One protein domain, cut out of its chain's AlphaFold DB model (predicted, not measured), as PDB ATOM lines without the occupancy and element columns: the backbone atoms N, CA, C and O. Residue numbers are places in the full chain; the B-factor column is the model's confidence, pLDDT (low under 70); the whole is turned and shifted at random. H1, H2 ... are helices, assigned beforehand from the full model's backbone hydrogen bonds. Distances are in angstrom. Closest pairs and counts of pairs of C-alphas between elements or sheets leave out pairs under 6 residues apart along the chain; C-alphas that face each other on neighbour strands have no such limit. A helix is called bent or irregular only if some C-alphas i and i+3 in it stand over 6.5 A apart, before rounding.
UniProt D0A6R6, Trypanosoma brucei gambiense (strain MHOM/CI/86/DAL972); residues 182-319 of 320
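AT A GLANCE: This is residues 182 to 319 of the 320 residues of a protein of Trypanosoma brucei gambiense (strain MHOM/CI/86/DAL972) (UniProt D0A6R6). One very long helix, H1, makes the length of a rod, and the chain then folds back along it in three shorter helices placed one after another. H2 turns back from the far end of H1 as a hairpin that opens away from it, H3 crosses H1 farther back, and H4 runs back toward the beginning of H1. The printed part has 138 residues with four named helices, H1 to H4 in order, and no named strand: all helix. It is extended, with a radius of gyration of the C-alphas of 25.3 A and spans of 87 by 26 by 25 A.

HOW THE PARTS SIT: Start with the hub, H1, residues 182 to 243, which has a kink of 34 degrees near residue 201. H2, residues 246 to 270, forms a helical hairpin with H1 at a shallow tilt of 13 degrees; they touch through residues 236 to 240 and 246 to 253 alone, closest at the C-alphas of Val 240 and Trp 246, 5.6 A. H3, residues 277 to 293, touches residues 206 to 222 of H1 at a steep tilt of 49 degrees, opposite ways, closest at the C-alphas of Leu 218 and Glu 278, 6.3 A. H4, residues 297 to 317, touches residues 185 to 206 of H1 at a steep tilt of 44 degrees, opposite ways, closest at the C-alphas of Trp 192 and Leu 307, 7.3 A. The helix packing is mostly crossed, but only just, with 1 of 3 touching pairs at a shallow tilt. H2 and H4 are apart. Every O i to N i+4 pair is within hydrogen-bond range in H3 and H4, against 54 of 58 in H1 and 19 of 21 in H2.

IN THESE COORDINATES: Find C-alpha 182 at (25.860, 49.208, 66.663); from there H1 runs 85.0 A to C-alpha 243 at (-36.947, 104.128, 50.351). H2 is 35.8 A long, H3 24.2 A and H4 30.5 A, ending at C-alpha 317, (15.989, 48.140, 66.441). H1 and H2 are only just irregular: C-alphas 240 and 243, and C-alphas 248 and 251, are 6.6 A apart.

THE WHOLE: Residues 226 to 235 of H1 and 254 to 263 of H2 stand free. The printed part has no cut and no long link. Look for pLDDT under 70 at residues 182 to 185, 272 to 278 and 318 to 319.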
ATOM      1  N   ASN A 182      25.763  47.953  65.919       66.56
ATOM      2  CA  ASN A 182      25.860  49.208  66.663       66.56
ATOM      3  C   ASN A 182      26.516  50.313  65.829       66.56
ATOM      4  O   ASN A 182      26.057  51.448  65.880       66.56
ATOM      5  N   GLY A 183      27.516  49.984  65.006       68.00
ATOM      6  CA  GLY A 183      28.121  50.932  64.067       68.00
ATOM      7  C   GLY A 183      27.109  51.421  63.029       68.00
ATOM      8  O   GLY A 183      26.906  52.623  62.885       68.00
ATOM      9  N   VAL A 184      26.392  50.495  62.383       68.88
ATOM     10  CA  VAL A 184      25.345  50.830  61.401       68.88
ATOM     11  C   VAL A 184      24.210  51.635  62.043       68.88
ATOM     12  O   VAL A 184      23.664  52.536  61.404       68.88
ATOM     13  N   LEU A 185      23.851  51.333  63.295       69.88
ATOM     14  CA  LEU A 185      22.844  52.084  64.041       69.88
ATOM     15  C   LEU A 185      23.330  53.509  64.347       69.88
ATOM     16  O   LEU A 185      22.579  54.453  64.111       69.88
ATOM     17  N   CYS A 186      24.583  53.670  64.790       71.94
ATOM     18  CA  CYS A 186      25.214  54.967  65.047       71.94
ATOM     19  C   CYS A 186      25.316  55.828  63.780       71.94
ATOM     20  O   CYS A 186      24.980  57.010  63.817       71.94
ATOM     21  N   ASP A 187      25.705  55.251  62.642       72.56
ATOM     22  CA  ASP A 187      25.761  55.968  61.362       72.56
ATOM     23  C   ASP A 187      24.369  56.337  60.847       72.56
ATOM     24  O   ASP A 187      24.161  57.427  60.306       72.56
ATOM     25  N   LEU A 188      23.388  55.447  61.027       71.62
ATOM     26  CA  LEU A 188      22.000  55.732  60.677       71.62
ATOM     27  C   LEU A 188      21.431  56.849  61.556       71.62
ATOM     28  O   LEU A 188      20.737  57.727  61.042       71.62
ATOM     29  N   GLU A 189      21.738  56.838  62.852       75.50
ATOM     30  CA  GLU A 189      21.359  57.893  63.786       75.50
ATOM     31  C   GLU A 189      22.051  59.217  63.436       75.50
ATOM     32  O   GLU A 189      21.393  60.256  63.391       75.50
ATOM     33  N   GLY A 190      23.342  59.190  63.095       75.38
ATOM     34  CA  GLY A 190      24.092  60.359  62.639       75.38
ATOM     35  C   GLY A 190      23.516  60.963  61.356       75.38
ATOM     36  O   GLY A 190      23.263  62.168  61.288       75.38
ATOM     37  N   ALA A 191      23.220  60.129  60.355       75.38
ATOM     38  CA  ALA A 191      22.590  60.560  59.109       75.38
ATOM     39  C   ALA A 191      21.164  61.095  59.332       75.38
ATOM     40  O   ALA A 191      20.760  62.069  58.692       75.38
ATOM     41  N   TRP A 192      20.404  60.485  60.246       76.94
ATOM     42  CA  TRP A 192      19.065  60.940  60.621       76.94
ATOM     43  C   TRP A 192      19.101  62.305  61.312       76.94
ATOM     44  O   TRP A 192      18.364  63.201  60.902       76.94
ATOM     45  N   ARG A 193      20.002  62.498  62.287       80.75
ATOM     46  CA  ARG A 193      20.221  63.792  62.956       80.75
ATOM     47  C   ARG A 193      20.618  64.878  61.956       80.75
ATOM     48  O   ARG A 193      20.035  65.956  61.963       80.75
ATOM     49  N   HIS A 194      21.513  64.564  61.021       80.06
ATOM     50  CA  HIS A 194      21.914  65.514  59.984       80.06
ATOM     51  C   HIS A 194      20.745  65.935  59.072       80.06
ATOM     52  O   HIS A 194      20.581  67.117  58.768       80.06
ATOM     53  N   GLN A 195      19.891  64.989  58.657       76.56
ATOM     54  CA  GLN A 195      18.697  65.316  57.867       76.56
ATOM     55  C   GLN A 195      17.641  66.078  58.672       76.56
ATOM     56  O   GLN A 195      16.944  66.927  58.110       76.56
ATOM     57  N   LEU A 196      17.520  65.793  59.970       81.75
ATOM     58  CA  LEU A 196      16.650  66.541  60.871       81.75
ATOM     59  C   LEU A 196      17.062  68.008  60.949       81.75
ATOM     60  O   LEU A 196      16.195  68.864  60.795       81.75
ATOM     61  N   ASP A 197      18.352  68.303  61.099       84.38
ATOM     62  CA  ASP A 197      18.849  69.680  61.173       84.38
ATOM     63  C   ASP A 197      18.589  70.456  59.870       84.38
ATOM     64  O   ASP A 197      18.137  71.608  59.897       84.38
ATOM     65  N   GLU A 198      18.786  69.816  58.711       81.19
ATOM     66  CA  GLU A 198      18.519  70.435  57.405       81.19
ATOM     67  C   GLU A 198      17.020  70.726  57.194       81.19
ATOM     68  O   GLU A 198      16.629  71.738  56.597       81.19
ATOM     69  N   ILE A 199      16.154  69.837  57.685       83.06
ATOM     70  CA  ILE A 199      14.701  69.968  57.553       83.06
ATOM     71  C   ILE A 199      14.138  70.917  58.611       83.06
ATOM     72  O   ILE A 199      13.199  71.650  58.303       83.06
ATOM     73  N   ALA A 200      14.730  70.997  59.803       84.38
ATOM     74  CA  ALA A 200      14.291  71.876  60.885       84.38
ATOM     75  C   ALA A 200      14.228  73.339  60.429       84.38
ATOM     76  O   ALA A 200      13.207  74.003  60.616       84.38
ATOM     77  N   GLN A 201      15.257  73.825  59.726       81.62
ATOM     78  CA  GLN A 201      15.262  75.196  59.203       81.62
ATOM     79  C   GLN A 201      14.137  75.442  58.183       81.62
ATOM     80  O   GLN A 201      13.468  76.479  58.210       81.62
ATOM     81  N   LYS A 202      13.879  74.466  57.304       79.06
ATOM     82  CA  LYS A 202      12.814  74.540  56.289       79.06
ATOM     83  C   LYS A 202      11.420  74.453  56.920       79.06
ATOM     84  O   LYS A 202      10.499  75.128  56.461       79.06
ATOM     85  N   VAL A 203      11.269  73.671  57.989       84.44
ATOM     86  CA  VAL A 203      10.022  73.527  58.751       84.44
ATOM     87  C   VAL A 203       9.716  74.789  59.550       84.44
ATOM     88  O   VAL A 203       8.571  75.223  59.528       84.44
ATOM     89  N   ILE A 204      10.706  75.442  60.166       85.62
ATOM     90  CA  ILE A 204      10.506  76.725  60.865       85.62
ATOM     91  C   ILE A 204      10.000  77.798  59.889       85.62
ATOM     92  O   ILE A 204       9.039  78.514  60.180       85.62
ATOM     93  N   ALA A 205      10.600  77.882  58.696       81.00
ATOM     94  CA  ALA A 205      10.160  78.816  57.661       81.00
ATOM     95  C   ALA A 205       8.735  78.511  57.167       81.00
ATOM     96  O   ALA A 205       7.940  79.434  56.981       81.00
ATOM     97  N   LYS A 206       8.393  77.226  56.990       84.06
ATOM     98  CA  LYS A 206       7.031  76.785  56.656       84.06
ATOM     99  C   LYS A 206       6.046  77.159  57.766       84.06
ATOM    100  O   LYS A 206       5.026  77.781  57.485       84.06
ATOM    101  N   HIS A 207       6.388  76.856  59.015       85.50
ATOM    102  CA  HIS A 207       5.529  77.085  60.169       85.50
ATOM    103  C   HIS A 207       5.224  78.569  60.362       85.50
ATOM    104  O   HIS A 207       4.080  78.919  60.602       85.50
ATOM    105  N   ARG A 208       6.192  79.463  60.128       85.50
ATOM    106  CA  ARG A 208       5.957  80.916  60.170       85.50
ATOM    107  C   ARG A 208       4.923  81.391  59.144       85.50
ATOM    108  O   ARG A 208       4.181  82.336  59.402       85.50
ATOM    109  N   VAL A 209       4.902  80.780  57.959       82.81
ATOM    110  CA  VAL A 209       3.915  81.105  56.917       82.81
ATOM    111  C   VAL A 209       2.544  80.550  57.287       82.81
ATOM    112  O   VAL A 209       1.546  81.241  57.092       82.81
ATOM    113  N   ASP A 210       2.503  79.337  57.829       84.69
ATOM    114  CA  ASP A 210       1.262  78.695  58.258       84.69
ATOM    115  C   ASP A 210       0.633  79.449  59.436       84.69
ATOM    116  O   ASP A 210      -0.546  79.786  59.379       84.69
ATOM    117  N   ASP A 211       1.441  79.845  60.419       88.00
ATOM    118  CA  ASP A 211       1.028  80.612  61.595       88.00
ATOM    119  C   ASP A 211       0.439  81.983  61.216       88.00
ATOM    120  O   ASP A 211      -0.613  82.389  61.710       88.00
ATOM    121  N   TYR A 212       1.043  82.672  60.240       85.12
ATOM    122  CA  TYR A 212       0.488  83.916  59.698       85.12
ATOM    123  C   TYR A 212      -0.882  83.707  59.034       85.12
ATOM    124  O   TYR A 212      -1.772  84.553  59.128       85.12
ATOM    125  N   ILE A 213      -1.061  82.602  58.311       84.00
ATOM    126  CA  ILE A 213      -2.316  82.328  57.606       84.00
ATOM    127  C   ILE A 213      -3.405  81.950  58.609       84.00
ATOM    128  O   ILE A 213      -4.521  82.461  58.502       84.00
ATOM    129  N   ASP A 214      -3.067  81.136  59.601       84.69
ATOM    130  CA  ASP A 214      -4.036  80.588  60.543       84.69
ATOM    131  C   ASP A 214      -4.470  81.619  61.586       84.69
ATOM    132  O   ASP A 214      -5.668  81.775  61.822       84.69
ATOM    133  N   ASN A 215      -3.538  82.415  62.116       86.88
ATOM    134  CA  ASN A 215      -3.852  83.390  63.164       86.88
ATOM    135  C   ASN A 215      -4.312  84.751  62.635       86.88
ATOM    136  O   ASN A 215      -5.013  85.466  63.347       86.88
ATOM    137  N   LEU A 216      -3.929  85.144  61.415       84.94
ATOM    138  CA  LEU A 216      -4.296  86.458  60.873       84.94
ATOM    139  C   LEU A 216      -5.316  86.361  59.741       84.94
ATOM    140  O   LEU A 216      -6.312  87.080  59.738       84.94
ATOM    141  N   TYR A 217      -5.070  85.504  58.747       80.94
ATOM    142  CA  TYR A 217      -5.856  85.524  57.513       80.94
ATOM    143  C   TYR A 217      -7.241  84.891  57.673       80.94
ATOM    144  O   TYR A 217      -8.214  85.459  57.179       80.94
ATOM    145  N   LEU A 218      -7.337  83.747  58.358       81.88
ATOM    146  CA  LEU A 218      -8.616  83.089  58.642       81.88
ATOM    147  C   LEU A 218      -9.588  83.977  59.441       81.88
ATOM    148  O   LEU A 218     -10.680  84.228  58.928       81.88
ATOM    149  N   PRO A 219      -9.220  84.532  60.615       86.44
ATOM    150  CA  PRO A 219     -10.147  85.381  61.362       86.44
ATOM    151  C   PRO A 219     -10.495  86.665  60.603       86.44
ATOM    152  O   PRO A 219     -11.657  87.064  60.577       86.44
ATOM    153  N   LEU A 220      -9.532  87.287  59.911       85.38
ATOM    154  CA  LEU A 220      -9.789  88.488  59.108       85.38
ATOM    155  C   LEU A 220     -10.785  88.229  57.968       85.38
ATOM    156  O   LEU A 220     -11.627  89.079  57.677       85.38
ATOM    157  N   LEU A 221     -10.711  87.058  57.331       81.69
ATOM    158  CA  LEU A 221     -11.667  86.656  56.305       81.69
ATOM    159  C   LEU A 221     -13.070  86.456  56.897       81.69
ATOM    160  O   LEU A 221     -14.034  86.956  56.319       81.69
ATOM    161  N   GLY A 222     -13.168  85.797  58.056       83.62
ATOM    162  CA  GLY A 222     -14.427  85.632  58.784       83.62
ATOM    163  C   GLY A 222     -15.066  86.979  59.136       83.62
ATOM    164  O   GLY A 222     -16.231  87.221  58.814       83.62
ATOM    165  N   TYR A 223     -14.287  87.915  59.690       87.06
ATOM    166  CA  TYR A 223     -14.767  89.269  59.981       87.06
ATOM    167  C   TYR A 223     -15.232  90.009  58.725       87.06
ATOM    168  O   TYR A 223     -16.270  90.664  58.759       87.06
ATOM    169  N   LEU A 224     -14.516  89.891  57.604       83.38
ATOM    170  CA  LEU A 224     -14.903  90.541  56.350       83.38
ATOM    171  C   LEU A 224     -16.250  90.016  55.834       83.38
ATOM    172  O   LEU A 224     -17.082  90.809  55.395       83.38
ATOM    173  N   ILE A 225     -16.489  88.704  55.925       83.44
ATOM    174  CA  ILE A 225     -17.771  88.089  55.548       83.44
ATOM    175  C   ILE A 225     -18.900  88.618  56.438       83.44
ATOM    176  O   ILE A 225     -19.936  89.040  55.924       83.44
ATOM    177  N   VAL A 226     -18.691  88.662  57.757       87.69
ATOM    178  CA  VAL A 226     -19.681  89.189  58.709       87.69
ATOM    179  C   VAL A 226     -19.973  90.667  58.446       87.69
ATOM    180  O   VAL A 226     -21.136  91.058  58.386       87.69
ATOM    181  N   ILE A 227     -18.943  91.487  58.219       88.44
ATOM    182  CA  ILE A 227     -19.105  92.907  57.874       88.44
ATOM    183  C   ILE A 227     -19.930  93.054  56.593       88.44
ATOM    184  O   ILE A 227     -20.843  93.876  56.546       88.44
ATOM    185  N   LEU A 228     -19.656  92.245  55.566       85.88
ATOM    186  CA  LEU A 228     -20.405  92.280  54.310       85.88
ATOM    187  C   LEU A 228     -21.882  91.921  54.531       85.88
ATOM    188  O   LEU A 228     -22.753  92.618  54.010       85.88
ATOM    189  N   LEU A 229     -22.171  90.906  55.352       85.94
ATOM    190  CA  LEU A 229     -23.541  90.532  55.719       85.94
ATOM    191  C   LEU A 229     -24.260  91.638  56.505       85.94
ATOM    192  O   LEU A 229     -25.419  91.929  56.216       85.94
ATOM    193  N   ILE A 230     -23.580  92.298  57.445       90.56
ATOM    194  CA  ILE A 230     -24.138  93.431  58.201       90.56
ATOM    195  C   ILE A 230     -24.451  94.599  57.263       90.56
ATOM    196  O   ILE A 230     -25.539  95.167  57.320       90.56
ATOM    197  N   VAL A 231     -23.527  94.948  56.363       88.38
ATOM    198  CA  VAL A 231     -23.743  96.015  55.376       88.38
ATOM    199  C   VAL A 231     -24.922  95.674  54.466       88.38
ATOM    200  O   VAL A 231     -25.786  96.522  54.247       88.38
ATOM    201  N   GLN A 232     -25.002  94.433  53.977       86.38
ATOM    202  CA  GLN A 232     -26.133  93.959  53.182       86.38
ATOM    203  C   GLN A 232     -27.452  94.088  53.953       86.38
ATOM    204  O   GLN A 232     -28.434  94.585  53.400       86.38
ATOM    205  N   PHE A 233     -27.471  93.698  55.229       87.38
ATOM    206  CA  PHE A 233     -28.643  93.818  56.088       87.38
ATOM    207  C   PHE A 233     -29.077  95.277  56.270       87.38
ATOM    208  O   PHE A 233     -30.241  95.588  56.043       87.38
ATOM    209  N   ILE A 234     -28.156  96.191  56.596       90.19
ATOM    210  CA  ILE A 234     -28.460  97.623  56.784       90.19
ATOM    211  C   ILE A 234     -29.030  98.240  55.502       90.19
ATOM    212  O   ILE A 234     -29.995  99.006  55.547       90.19
ATOM    213  N   VAL A 235     -28.445  97.906  54.349       87.31
ATOM    214  CA  VAL A 235     -28.903  98.405  53.049       87.31
ATOM    215  C   VAL A 235     -30.314  97.909  52.746       87.31
ATOM    216  O   VAL A 235     -31.173  98.726  52.410       87.31
ATOM    217  N   LEU A 236     -30.570  96.607  52.907       83.31
ATOM    218  CA  LEU A 236     -31.895  96.022  52.690       83.31
ATOM    219  C   LEU A 236     -32.923  96.580  53.677       83.31
ATOM    220  O   LEU A 236     -34.018  96.943  53.265       83.31
ATOM    221  N   PHE A 237     -32.556  96.738  54.948       87.06
ATOM    222  CA  PHE A 237     -33.421  97.310  55.976       87.06
ATOM    223  C   PHE A 237     -33.829  98.746  55.628       87.06
ATOM    224  O   PHE A 237     -35.012  99.084  55.614       87.06
ATOM    225  N   ARG A 238     -32.859  99.593  55.261       86.44
ATOM    226  CA  ARG A 238     -33.144 100.966  54.826       86.44
ATOM    227  C   ARG A 238     -34.009 100.992  53.566       86.44
ATOM    228  O   ARG A 238     -34.857 101.866  53.429       86.44
ATOM    229  N   TRP A 239     -33.800 100.061  52.642       83.19
ATOM    230  CA  TRP A 239     -34.596  99.973  51.423       83.19
ATOM    231  C   TRP A 239     -36.048  99.610  51.700       83.19
ATOM    232  O   TRP A 239     -36.922 100.313  51.208       83.19
ATOM    233  N   VAL A 240     -36.274  98.581  52.513       86.69
ATOM    234  CA  VAL A 240     -37.603  98.083  52.882       86.69
ATOM    235  C   VAL A 240     -38.431  99.124  53.633       86.69
ATOM    236  O   VAL A 240     -39.621  99.247  53.376       86.69
ATOM    237  N   PHE A 241     -37.826  99.845  54.581       84.38
ATOM    238  CA  PHE A 241     -38.590 100.697  55.499       84.38
ATOM    239  C   PHE A 241     -38.572 102.187  55.151       84.38
ATOM    240  O   PHE A 241     -39.446 102.917  55.609       84.38
ATOM    241  N   VAL A 242     -37.578 102.666  54.392       86.69
ATOM    242  CA  VAL A 242     -37.380 104.113  54.174       86.69
ATOM    243  C   VAL A 242     -37.533 104.523  52.712       86.69
ATOM    244  O   VAL A 242     -37.996 105.629  52.448       86.69
ATOM    245  N   VAL A 243     -37.099 103.692  51.756       82.94
ATOM    246  CA  VAL A 243     -36.947 104.128  50.351       82.94
ATOM    247  C   VAL A 243     -38.002 103.538  49.420       82.94
ATOM    248  O   VAL A 243     -38.506 104.257  48.559       82.94
ATOM    249  N   PHE A 244     -38.300 102.247  49.546       84.19
ATOM    250  CA  PHE A 244     -39.177 101.524  48.631       84.19
ATOM    251  C   PHE A 244     -40.268 100.789  49.396       84.19
ATOM    252  O   PHE A 244     -40.029 100.288  50.488       84.19
ATOM    253  N   ASP A 245     -41.438 100.665  48.774       86.00
ATOM    254  CA  ASP A 245     -42.497  99.808  49.292       86.00
ATOM    255  C   ASP A 245     -42.070  98.338  49.280       86.00
ATOM    256  O   ASP A 245     -41.391  97.865  48.357       86.00
ATOM    257  N   TRP A 246     -42.535  97.599  50.288       83.88
ATOM    258  CA  TRP A 246     -42.240  96.177  50.469       83.88
ATOM    259  C   TRP A 246     -42.496  95.347  49.204       83.88
ATOM    260  O   TRP A 246     -41.650  94.543  48.824       83.88
ATOM    261  N   ASN A 247     -43.591  95.620  48.489       87.00
ATOM    262  CA  ASN A 247     -43.988  94.900  47.274       87.00
ATOM    263  C   ASN A 247     -42.928  94.953  46.149       87.00
ATOM    264  O   ASN A 247     -42.851  94.056  45.313       87.00
ATOM    265  N   LEU A 248     -42.083  95.993  46.114       83.19
ATOM    266  CA  LEU A 248     -40.992  96.100  45.139       83.19
ATOM    267  C   LEU A 248     -39.712  95.396  45.615       83.19
ATOM    268  O   LEU A 248     -38.945  94.877  44.803       83.19
ATOM    269  N   VAL A 249     -39.458  95.398  46.926       86.00
ATOM    270  CA  VAL A 249     -38.236  94.833  47.518       86.00
ATOM    271  C   VAL A 249     -38.344  93.319  47.718       86.00
ATOM    272  O   VAL A 249     -37.338  92.624  47.590       86.00
ATOM    273  N   GLU A 250     -39.547  92.804  47.956       84.88
ATOM    274  CA  GLU A 250     -39.847  91.381  48.143       84.88
ATOM    275  C   GLU A 250     -39.286  90.465  47.034       84.88
ATOM    276  O   GLU A 250     -38.530  89.540  47.350       84.88
ATOM    277  N   PRO A 251     -39.525  90.709  45.729       88.19
ATOM    278  CA  PRO A 251     -38.923  89.873  44.694       88.19
ATOM    279  C   PRO A 251     -37.393  90.013  44.654       88.19
ATOM    280  O   PRO A 251     -36.693  89.043  44.365       88.19
ATOM    281  N   MET A 252     -36.838  91.189  44.971       82.50
ATOM    282  CA  MET A 252     -35.384  91.392  44.955       82.50
ATOM    283  C   MET A 252     -34.677  90.615  46.066       82.50
ATOM    284  O   MET A 252     -33.645  89.992  45.810       82.50
ATOM    285  N   THR A 253     -35.214  90.625  47.289       86.50
ATOM    286  CA  THR A 253     -34.646  89.855  48.405       86.50
ATOM    287  C   THR A 253     -34.725  88.360  48.127       86.50
ATOM    288  O   THR A 253     -33.750  87.653  48.394       86.50
ATOM    289  N   TYR A 254     -35.811  87.894  47.498       87.00
ATOM    290  CA  TYR A 254     -35.943  86.510  47.050       87.00
ATOM    291  C   TYR A 254     -34.852  86.124  46.042       87.00
ATOM    292  O   TYR A 254     -34.161  85.123  46.236       87.00
ATOM    293  N   PHE A 255     -34.620  86.940  45.005       87.00
ATOM    294  CA  PHE A 255     -33.546  86.683  44.037       87.00
ATOM    295  C   PHE A 255     -32.163  86.669  44.691       87.00
ATOM    296  O   PHE A 255     -31.359  85.782  44.404       87.00
ATOM    297  N   ILE A 256     -31.878  87.606  45.599       84.00
ATOM    298  CA  ILE A 256     -30.595  87.653  46.311       84.00
ATOM    299  C   ILE A 256     -30.403  86.387  47.153       84.00
ATOM    300  O   ILE A 256     -29.359  85.737  47.047       84.00
ATOM    301  N   ALA A 257     -31.412  85.984  47.928       84.62
ATOM    302  CA  ALA A 257     -31.362  84.755  48.717       84.62
ATOM    303  C   ALA A 257     -31.148  83.522  47.824       84.62
ATOM    304  O   ALA A 257     -30.282  82.693  48.104       84.62
ATOM    305  N   TYR A 258     -31.860  83.443  46.699       85.88
ATOM    306  CA  TYR A 258     -31.726  82.341  45.751       85.88
ATOM    307  C   TYR A 258     -30.317  82.274  45.144       85.88
ATOM    308  O   TYR A 258     -29.716  81.202  45.083       85.88
ATOM    309  N   THR A 259     -29.726  83.415  44.769       84.25
ATOM    310  CA  THR A 259     -28.335  83.446  44.280       84.25
ATOM    311  C   THR A 259     -27.329  83.007  45.342       84.25
ATOM    312  O   THR A 259     -26.380  82.299  45.008       84.25
ATOM    313  N   ALA A 260     -27.543  83.350  46.617       81.31
ATOM    314  CA  ALA A 260     -26.683  82.898  47.708       81.31
ATOM    315  C   ALA A 260     -26.722  81.367  47.862       81.31
ATOM    316  O   ALA A 260     -25.671  80.741  48.004       81.31
ATOM    317  N   VAL A 261     -27.907  80.755  47.742       84.56
ATOM    318  CA  VAL A 261     -28.069  79.291  47.748       84.56
ATOM    319  C   VAL A 261     -27.338  78.650  46.570       84.56
ATOM    320  O   VAL A 261     -26.600  77.688  46.769       84.56
ATOM    321  N   TRP A 262     -27.467  79.194  45.356       83.00
ATOM    322  CA  TRP A 262     -26.745  78.675  44.187       83.00
ATOM    323  C   TRP A 262     -25.234  78.785  44.325       83.00
ATOM    324  O   TRP A 262     -24.522  77.840  43.993       83.00
ATOM    325  N   VAL A 263     -24.730  79.911  44.830       79.88
ATOM    326  CA  VAL A 263     -23.301  80.071  45.116       79.88
ATOM    327  C   VAL A 263     -22.862  79.029  46.144       79.88
ATOM    328  O   VAL A 263     -21.863  78.352  45.915       79.88
ATOM    329  N   GLY A 264     -23.632  78.831  47.217       78.50
ATOM    330  CA  GLY A 264     -23.390  77.782  48.210       78.50
ATOM    331  C   GLY A 264     -23.366  76.376  47.604       78.50
ATOM    332  O   GLY A 264     -22.443  75.614  47.876       78.50
ATOM    333  N   LEU A 265     -24.316  76.057  46.721       82.50
ATOM    334  CA  LEU A 265     -24.401  74.773  46.024       82.50
ATOM    335  C   LEU A 265     -23.199  74.553  45.095       82.50
ATOM    336  O   LEU A 265     -22.564  73.503  45.147       82.50
ATOM    337  N   VAL A 266     -22.842  75.551  44.283       82.69
ATOM    338  CA  VAL A 266     -21.663  75.499  43.403       82.69
ATOM    339  C   VAL A 266     -20.390  75.315  44.228       82.69
ATOM    340  O   VAL A 266     -19.531  74.509  43.862       82.69
ATOM    341  N   PHE A 267     -20.272  76.017  45.356       73.75
ATOM    342  CA  PHE A 267     -19.161  75.831  46.285       73.75
ATOM    343  C   PHE A 267     -19.139  74.422  46.869       73.75
ATOM    344  O   PHE A 267     -18.083  73.796  46.866       73.75
ATOM    345  N   HIS A 268     -20.282  73.895  47.303       74.75
ATOM    346  CA  HIS A 268     -20.387  72.545  47.845       74.75
ATOM    347  C   HIS A 268     -19.991  71.484  46.808       74.75
ATOM    348  O   HIS A 268     -19.180  70.610  47.102       74.75
ATOM    349  N   CYS A 269     -20.481  71.590  45.569       77.69
ATOM    350  CA  CYS A 269     -20.112  70.685  44.477       77.69
ATOM    351  C   CYS A 269     -18.620  70.755  44.117       77.69
ATOM    352  O   CYS A 269     -18.057  69.773  43.636       77.69
ATOM    353  N   TYR A 270     -17.970  71.902  44.329       70.25
ATOM    354  CA  TYR A 270     -16.546  72.079  44.044       70.25
ATOM    355  C   TYR A 270     -15.637  71.733  45.239       70.25
ATOM    356  O   TYR A 270     -14.461  71.405  45.061       70.25
ATOM    357  N   SER A 271     -16.165  71.774  46.463       70.19
ATOM    358  CA  SER A 271     -15.476  71.370  47.688       70.19
ATOM    359  C   SER A 271     -15.432  69.844  47.807       70.19
ATOM    360  O   SER A 271     -16.210  69.238  48.532       70.19
ATOM    361  N   VAL A 272     -14.440  69.212  47.173       57.28
ATOM    362  CA  VAL A 272     -14.206  67.746  47.177       57.28
ATOM    363  C   VAL A 272     -14.008  67.135  48.589       57.28
ATOM    364  O   VAL A 272     -13.887  65.923  48.728       57.28
ATOM    365  N   ARG A 273     -13.949  67.937  49.663       54.25
ATOM    366  CA  ARG A 273     -13.612  67.472  51.026       54.25
ATOM    367  C   ARG A 273     -14.464  68.051  52.163       54.25
ATOM    368  O   ARG A 273     -14.025  68.000  53.304       54.25
ATOM    369  N   GLY A 274     -15.629  68.647  51.889       55.16
ATOM    370  CA  GLY A 274     -16.424  69.296  52.953       55.16
ATOM    371  C   GLY A 274     -15.691  70.466  53.633       55.16
ATOM    372  O   GLY A 274     -15.967  70.816  54.776       55.16
ATOM    373  N   LEU A 275     -14.712  71.047  52.935       54.88
ATOM    374  CA  LEU A 275     -13.872  72.133  53.424       54.88
ATOM    375  C   LEU A 275     -14.644  73.459  53.378       54.88
ATOM    376  O   LEU A 275     -15.195  73.825  52.334       54.88
ATOM    377  N   SER A 276     -14.642  74.179  54.506       65.00
ATOM    378  CA  SER A 276     -15.147  75.553  54.631       65.00
ATOM    379  C   SER A 276     -14.514  76.463  53.566       65.00
ATOM    380  O   SER A 276     -13.336  76.313  53.223       65.00
ATOM    381  N   LEU A 277     -15.278  77.434  53.056       66.50
ATOM    382  CA  LEU A 277     -14.813  78.437  52.087       66.50
ATOM    383  C   LEU A 277     -13.507  79.115  52.537       66.50
ATOM    384  O   LEU A 277     -12.616  79.369  51.723       66.50
ATOM    385  N   GLU A 278     -13.367  79.333  53.842       68.38
ATOM    386  CA  GLU A 278     -12.186  79.928  54.458       68.38
ATOM    387  C   GLU A 278     -10.957  79.038  54.282       68.38
ATOM    388  O   GLU A 278      -9.907  79.502  53.838       68.38
ATOM    389  N   THR A 279     -11.112  77.737  54.521       70.50
ATOM    390  CA  THR A 279     -10.025  76.758  54.392       70.50
ATOM    391  C   THR A 279      -9.573  76.585  52.940       70.50
ATOM    392  O   THR A 279      -8.379  76.469  52.677       70.50
ATOM    393  N   LEU A 280     -10.488  76.669  51.966       70.75
ATOM    394  CA  LEU A 280     -10.126  76.644  50.544       70.75
ATOM    395  C   LEU A 280      -9.355  77.896  50.110       70.75
ATOM    396  O   LEU A 280      -8.418  77.811  49.307       70.75
ATOM    397  N   LEU A 281      -9.755  79.068  50.606       72.38
ATOM    398  CA  LEU A 281      -9.063  80.322  50.320       72.38
ATOM    399  C   LEU A 281      -7.697  80.377  51.014       72.38
ATOM    400  O   LEU A 281      -6.728  80.819  50.391       72.38
ATOM    401  N   ALA A 282      -7.608  79.875  52.247       72.69
ATOM    402  CA  ALA A 282      -6.361  79.713  52.983       72.69
ATOM    403  C   ALA A 282      -5.405  78.774  52.236       72.69
ATOM    404  O   ALA A 282      -4.270  79.157  51.967       72.69
ATOM    405  N   GLU A 283      -5.875  77.616  51.768       75.19
ATOM    406  CA  GLU A 283      -5.059  76.644  51.031       75.19
ATOM    407  C   GLU A 283      -4.527  77.211  49.704       75.19
ATOM    408  O   GLU A 283      -3.353  77.060  49.353       75.19
ATOM    409  N   ARG A 284      -5.356  77.960  48.964       74.62
ATOM    410  CA  ARG A 284      -4.886  78.669  47.762       74.62
ATOM    411  C   ARG A 284      -3.836  79.721  48.097       74.62
ATOM    412  O   ARG A 284      -2.869  79.878  47.345       74.62
ATOM    413  N   ARG A 285      -4.015  80.458  49.194       75.75
ATOM    414  CA  ARG A 285      -3.063  81.488  49.619       75.75
ATOM    415  C   ARG A 285      -1.751  80.872  50.102       75.75
ATOM    416  O   ARG A 285      -0.703  81.382  49.706       75.75
ATOM    417  N   ARG A 286      -1.803  79.740  50.815       77.56
ATOM    418  CA  ARG A 286      -0.648  78.897  51.170       77.56
ATOM    419  C   ARG A 286       0.157  78.536  49.929       77.56
ATOM    420  O   ARG A 286       1.330  78.872  49.848       77.56
ATOM    421  N   GLN A 287      -0.483  78.002  48.887       77.56
ATOM    422  CA  GLN A 287       0.212  77.645  47.640       77.56
ATOM    423  C   GLN A 287       0.881  78.836  46.934       77.56
ATOM    424  O   GLN A 287       1.925  78.679  46.296       77.56
ATOM    425  N   VAL A 288       0.288  80.030  47.006       79.62
ATOM    426  CA  VAL A 288       0.884  81.248  46.433       79.62
ATOM    427  C   VAL A 288       2.073  81.720  47.269       79.62
ATOM    428  O   VAL A 288       3.110  82.064  46.701       79.62
ATOM    429  N   LEU A 289       1.941  81.718  48.596       77.06
ATOM    430  CA  LEU A 289       2.996  82.126  49.522       77.06
ATOM    431  C   LEU A 289       4.182  81.158  49.481       77.06
ATOM    432  O   LEU A 289       5.314  81.612  49.365       77.06
ATOM    433  N   TYR A 290       3.930  79.852  49.416       79.31
ATOM    434  CA  TYR A 290       4.951  78.825  49.210       79.31
ATOM    435  C   TYR A 290       5.712  79.017  47.893       79.31
ATOM    436  O   TYR A 290       6.943  79.016  47.879       79.31
ATOM    437  N   LYS A 291       5.011  79.312  46.787       80.44
ATOM    438  CA  LYS A 291       5.663  79.633  45.504       80.44
ATOM    439  C   LYS A 291       6.505  80.902  45.569       80.44
ATOM    440  O   LYS A 291       7.550  80.967  44.928       80.44
ATOM    441  N   ARG A 292       6.059  81.909  46.322       78.81
ATOM    442  CA  ARG A 292       6.783  83.175  46.483       78.81
ATOM    443  C   ARG A 292       8.019  83.018  47.368       78.81
ATOM    444  O   ARG A 292       9.044  83.615  47.067       78.81
ATOM    445  N   ALA A 293       7.928  82.185  48.401       73.94
ATOM    446  CA  ALA A 293       9.025  81.854  49.302       73.94
ATOM    447  C   ALA A 293       9.996  80.800  48.728       73.94
ATOM    448  O   ALA A 293      11.001  80.505  49.362       73.94
ATOM    449  N   ARG A 294       9.714  80.233  47.538       76.62
ATOM    450  CA  ARG A 294      10.437  79.083  46.949       76.62
ATOM    451  C   ARG A 294      10.495  77.859  47.880       76.62
ATOM    452  O   ARG A 294      11.410  77.048  47.782       76.62
ATOM    453  N   ILE A 295       9.505  77.712  48.758       76.94
ATOM    454  CA  ILE A 295       9.383  76.580  49.677       76.94
ATOM    455  C   ILE A 295       8.466  75.552  49.017       76.94
ATOM    456  O   ILE A 295       7.281  75.815  48.811       76.94
ATOM    457  N   ASP A 296       8.998  74.382  48.669       78.06
ATOM    458  CA  ASP A 296       8.177  73.274  48.178       78.06
ATOM    459  C   ASP A 296       7.595  72.494  49.364       78.06
ATOM    460  O   ASP A 296       8.185  71.536  49.866       78.06
ATOM    461  N   GLY A 297       6.424  72.932  49.839       73.69
ATOM    462  CA  GLY A 297       5.740  72.306  50.974       73.69
ATOM    463  C   GLY A 297       5.475  70.808  50.772       73.69
ATOM    464  O   GLY A 297       5.545  70.041  51.728       73.69
ATOM    465  N   ALA A 298       5.265  70.361  49.526       77.50
ATOM    466  CA  ALA A 298       5.035  68.949  49.228       77.50
ATOM    467  C   ALA A 298       6.316  68.109  49.347       77.50
ATOM    468  O   ALA A 298       6.248  66.940  49.732       77.50
ATOM    469  N   ALA A 299       7.478  68.683  49.027       78.81
ATOM    470  CA  ALA A 299       8.763  68.020  49.221       78.81
ATOM    471  C   ALA A 299       9.091  67.881  50.715       78.81
ATOM    472  O   ALA A 299       9.481  66.796  51.148       78.81
ATOM    473  N   ILE A 300       8.840  68.933  51.502       80.69
ATOM    474  CA  ILE A 300       9.045  68.929  52.959       80.69
ATOM    475  C   ILE A 300       8.160  67.868  53.624       80.69
ATOM    476  O   ILE A 300       8.661  67.052  54.390       80.69
ATOM    477  N   ASP A 301       6.872  67.790  53.271       80.75
ATOM    478  CA  ASP A 301       5.962  66.794  53.858       80.75
ATOM    479  C   ASP A 301       6.362  65.351  53.514       80.75
ATOM    480  O   ASP A 301       6.214  64.438  54.332       80.75
ATOM    481  N   ARG A 302       6.895  65.119  52.306       82.44
ATOM    482  CA  ARG A 302       7.434  63.805  51.918       82.44
ATOM    483  C   ARG A 302       8.672  63.454  52.734       82.44
ATOM    484  O   ARG A 302       8.760  62.331  53.224       82.44
ATOM    485  N   GLN A 303       9.600  64.394  52.894       82.12
ATOM    486  CA  GLN A 303      10.804  64.193  53.701       82.12
ATOM    487  C   GLN A 303      10.459  63.927  55.170       82.12
ATOM    488  O   GLN A 303      10.990  62.996  55.767       82.12
ATOM    489  N   MET A 304       9.494  64.657  55.722       81.12
ATOM    490  CA  MET A 304       9.036  64.496  57.100       81.12
ATOM    491  C   MET A 304       8.374  63.125  57.332       81.12
ATOM    492  O   MET A 304       8.637  62.467  58.337       81.12
ATOM    493  N   LYS A 305       7.595  62.618  56.362       84.62
ATOM    494  CA  LYS A 305       7.074  61.236  56.400       84.62
ATOM    495  C   LYS A 305       8.179  60.183  56.341       84.62
ATOM    496  O   LYS A 305       8.079  59.166  57.025       84.62
ATOM    497  N   LEU A 306       9.209  60.402  55.523       80.06
ATOM    498  CA  LEU A 306      10.352  59.490  55.427       80.06
ATOM    499  C   LEU A 306      11.144  59.446  56.741       80.06
ATOM    500  O   LEU A 306      11.467  58.354  57.205       80.06
ATOM    501  N   LEU A 307      11.382  60.605  57.361       83.12
ATOM    502  CA  LEU A 307      12.035  60.711  58.668       83.12
ATOM    503  C   LEU A 307      11.239  60.001  59.766       83.12
ATOM    504  O   LEU A 307      11.818  59.214  60.506       83.12
ATOM    505  N   GLY A 308       9.916  60.187  59.823       81.62
ATOM    506  CA  GLY A 308       9.073  59.468  60.788       81.62
ATOM    507  C   GLY A 308       9.049  57.949  60.557       81.62
ATOM    508  O   GLY A 308       8.860  57.169  61.489       81.62
ATOM    509  N   GLY A 309       9.271  57.496  59.320       79.75
ATOM    510  CA  GLY A 309       9.492  56.082  59.015       79.75
ATOM    511  C   GLY A 309      10.831  55.564  59.548       79.75
ATOM    512  O   GLY A 309      10.881  54.472  60.108       79.75
ATOM    513  N   MET A 310      11.902  56.351  59.404       75.12
ATOM    514  CA  MET A 310      13.234  56.023  59.930       75.12
ATOM    515  C   MET A 310      13.260  56.008  61.460       75.12
ATOM    516  O   MET A 310      13.805  55.072  62.035       75.12
ATOM    517  N   GLU A 311      12.610  56.969  62.114       84.19
ATOM    518  CA  GLU A 311      12.476  57.020  63.574       84.19
ATOM    519  C   GLU A 311      11.790  55.759  64.120       84.19
ATOM    520  O   GLU A 311      12.273  55.145  65.066       84.19
ATOM    521  N   LYS A 312      10.713  55.293  63.472       82.50
ATOM    522  CA  LYS A 312      10.044  54.034  63.848       82.50
ATOM    523  C   LYS A 312      10.941  52.807  63.696       82.50
ATOM    524  O   LYS A 312      10.791  51.854  64.460       82.50
ATOM    525  N   LEU A 313      11.831  52.799  62.701       76.50
ATOM    526  CA  LEU A 313      12.806  51.723  62.521       76.50
ATOM    527  C   LEU A 313      13.880  51.787  63.613       76.50
ATOM    528  O   LEU A 313      14.122  50.780  64.268       76.50
ATOM    529  N   LEU A 314      14.445  52.966  63.880       75.31
ATOM    530  CA  LEU A 314      15.398  53.183  64.973       75.31
ATOM    531  C   LEU A 314      14.800  52.783  66.329       75.31
ATOM    532  O   LEU A 314      15.413  52.018  67.058       75.31
ATOM    533  N   ALA A 315      13.564  53.179  66.630       78.06
ATOM    534  CA  ALA A 315      12.884  52.805  67.873       78.06
ATOM    535  C   ALA A 315      12.628  51.291  68.004       78.06
ATOM    536  O   ALA A 315      12.531  50.770  69.115       78.06
ATOM    537  N   ARG A 316      12.496  50.577  66.878       78.62
ATOM    538  CA  ARG A 316      12.290  49.124  66.857       78.62
ATOM    539  C   ARG A 316      13.598  48.348  67.030       78.62
ATOM    540  O   ARG A 316      13.568  47.291  67.649       78.62
ATOM    541  N   TYR A 317      14.703  48.849  66.480       70.31
ATOM    542  CA  TYR A 317      15.989  48.140  66.441       70.31
ATOM    543  C   TYR A 317      17.037  48.667  67.435       70.31
ATOM    544  O   TYR A 317      17.978  47.949  67.734       70.31
ATOM    545  N   GLY A 318      16.868  49.869  67.987       62.09
ATOM    546  CA  GLY A 318      17.776  50.487  68.965       62.09
ATOM    547  C   GLY A 318      17.491  50.136  70.426       62.09
ATOM    548  O   GLY A 318      17.982  50.813  71.320       62.09
ATOM    549  N   LYS A 319      16.663  49.118  70.682       51.28
ATOM    550  CA  LYS A 319      16.314  48.629  72.026       51.28
ATOM    551  C   LYS A 319      17.092  47.363  72.428       51.28
ATOM    552  O   LYS A 319      16.582  46.579  73.226       51.28
TER     553      LYS A 319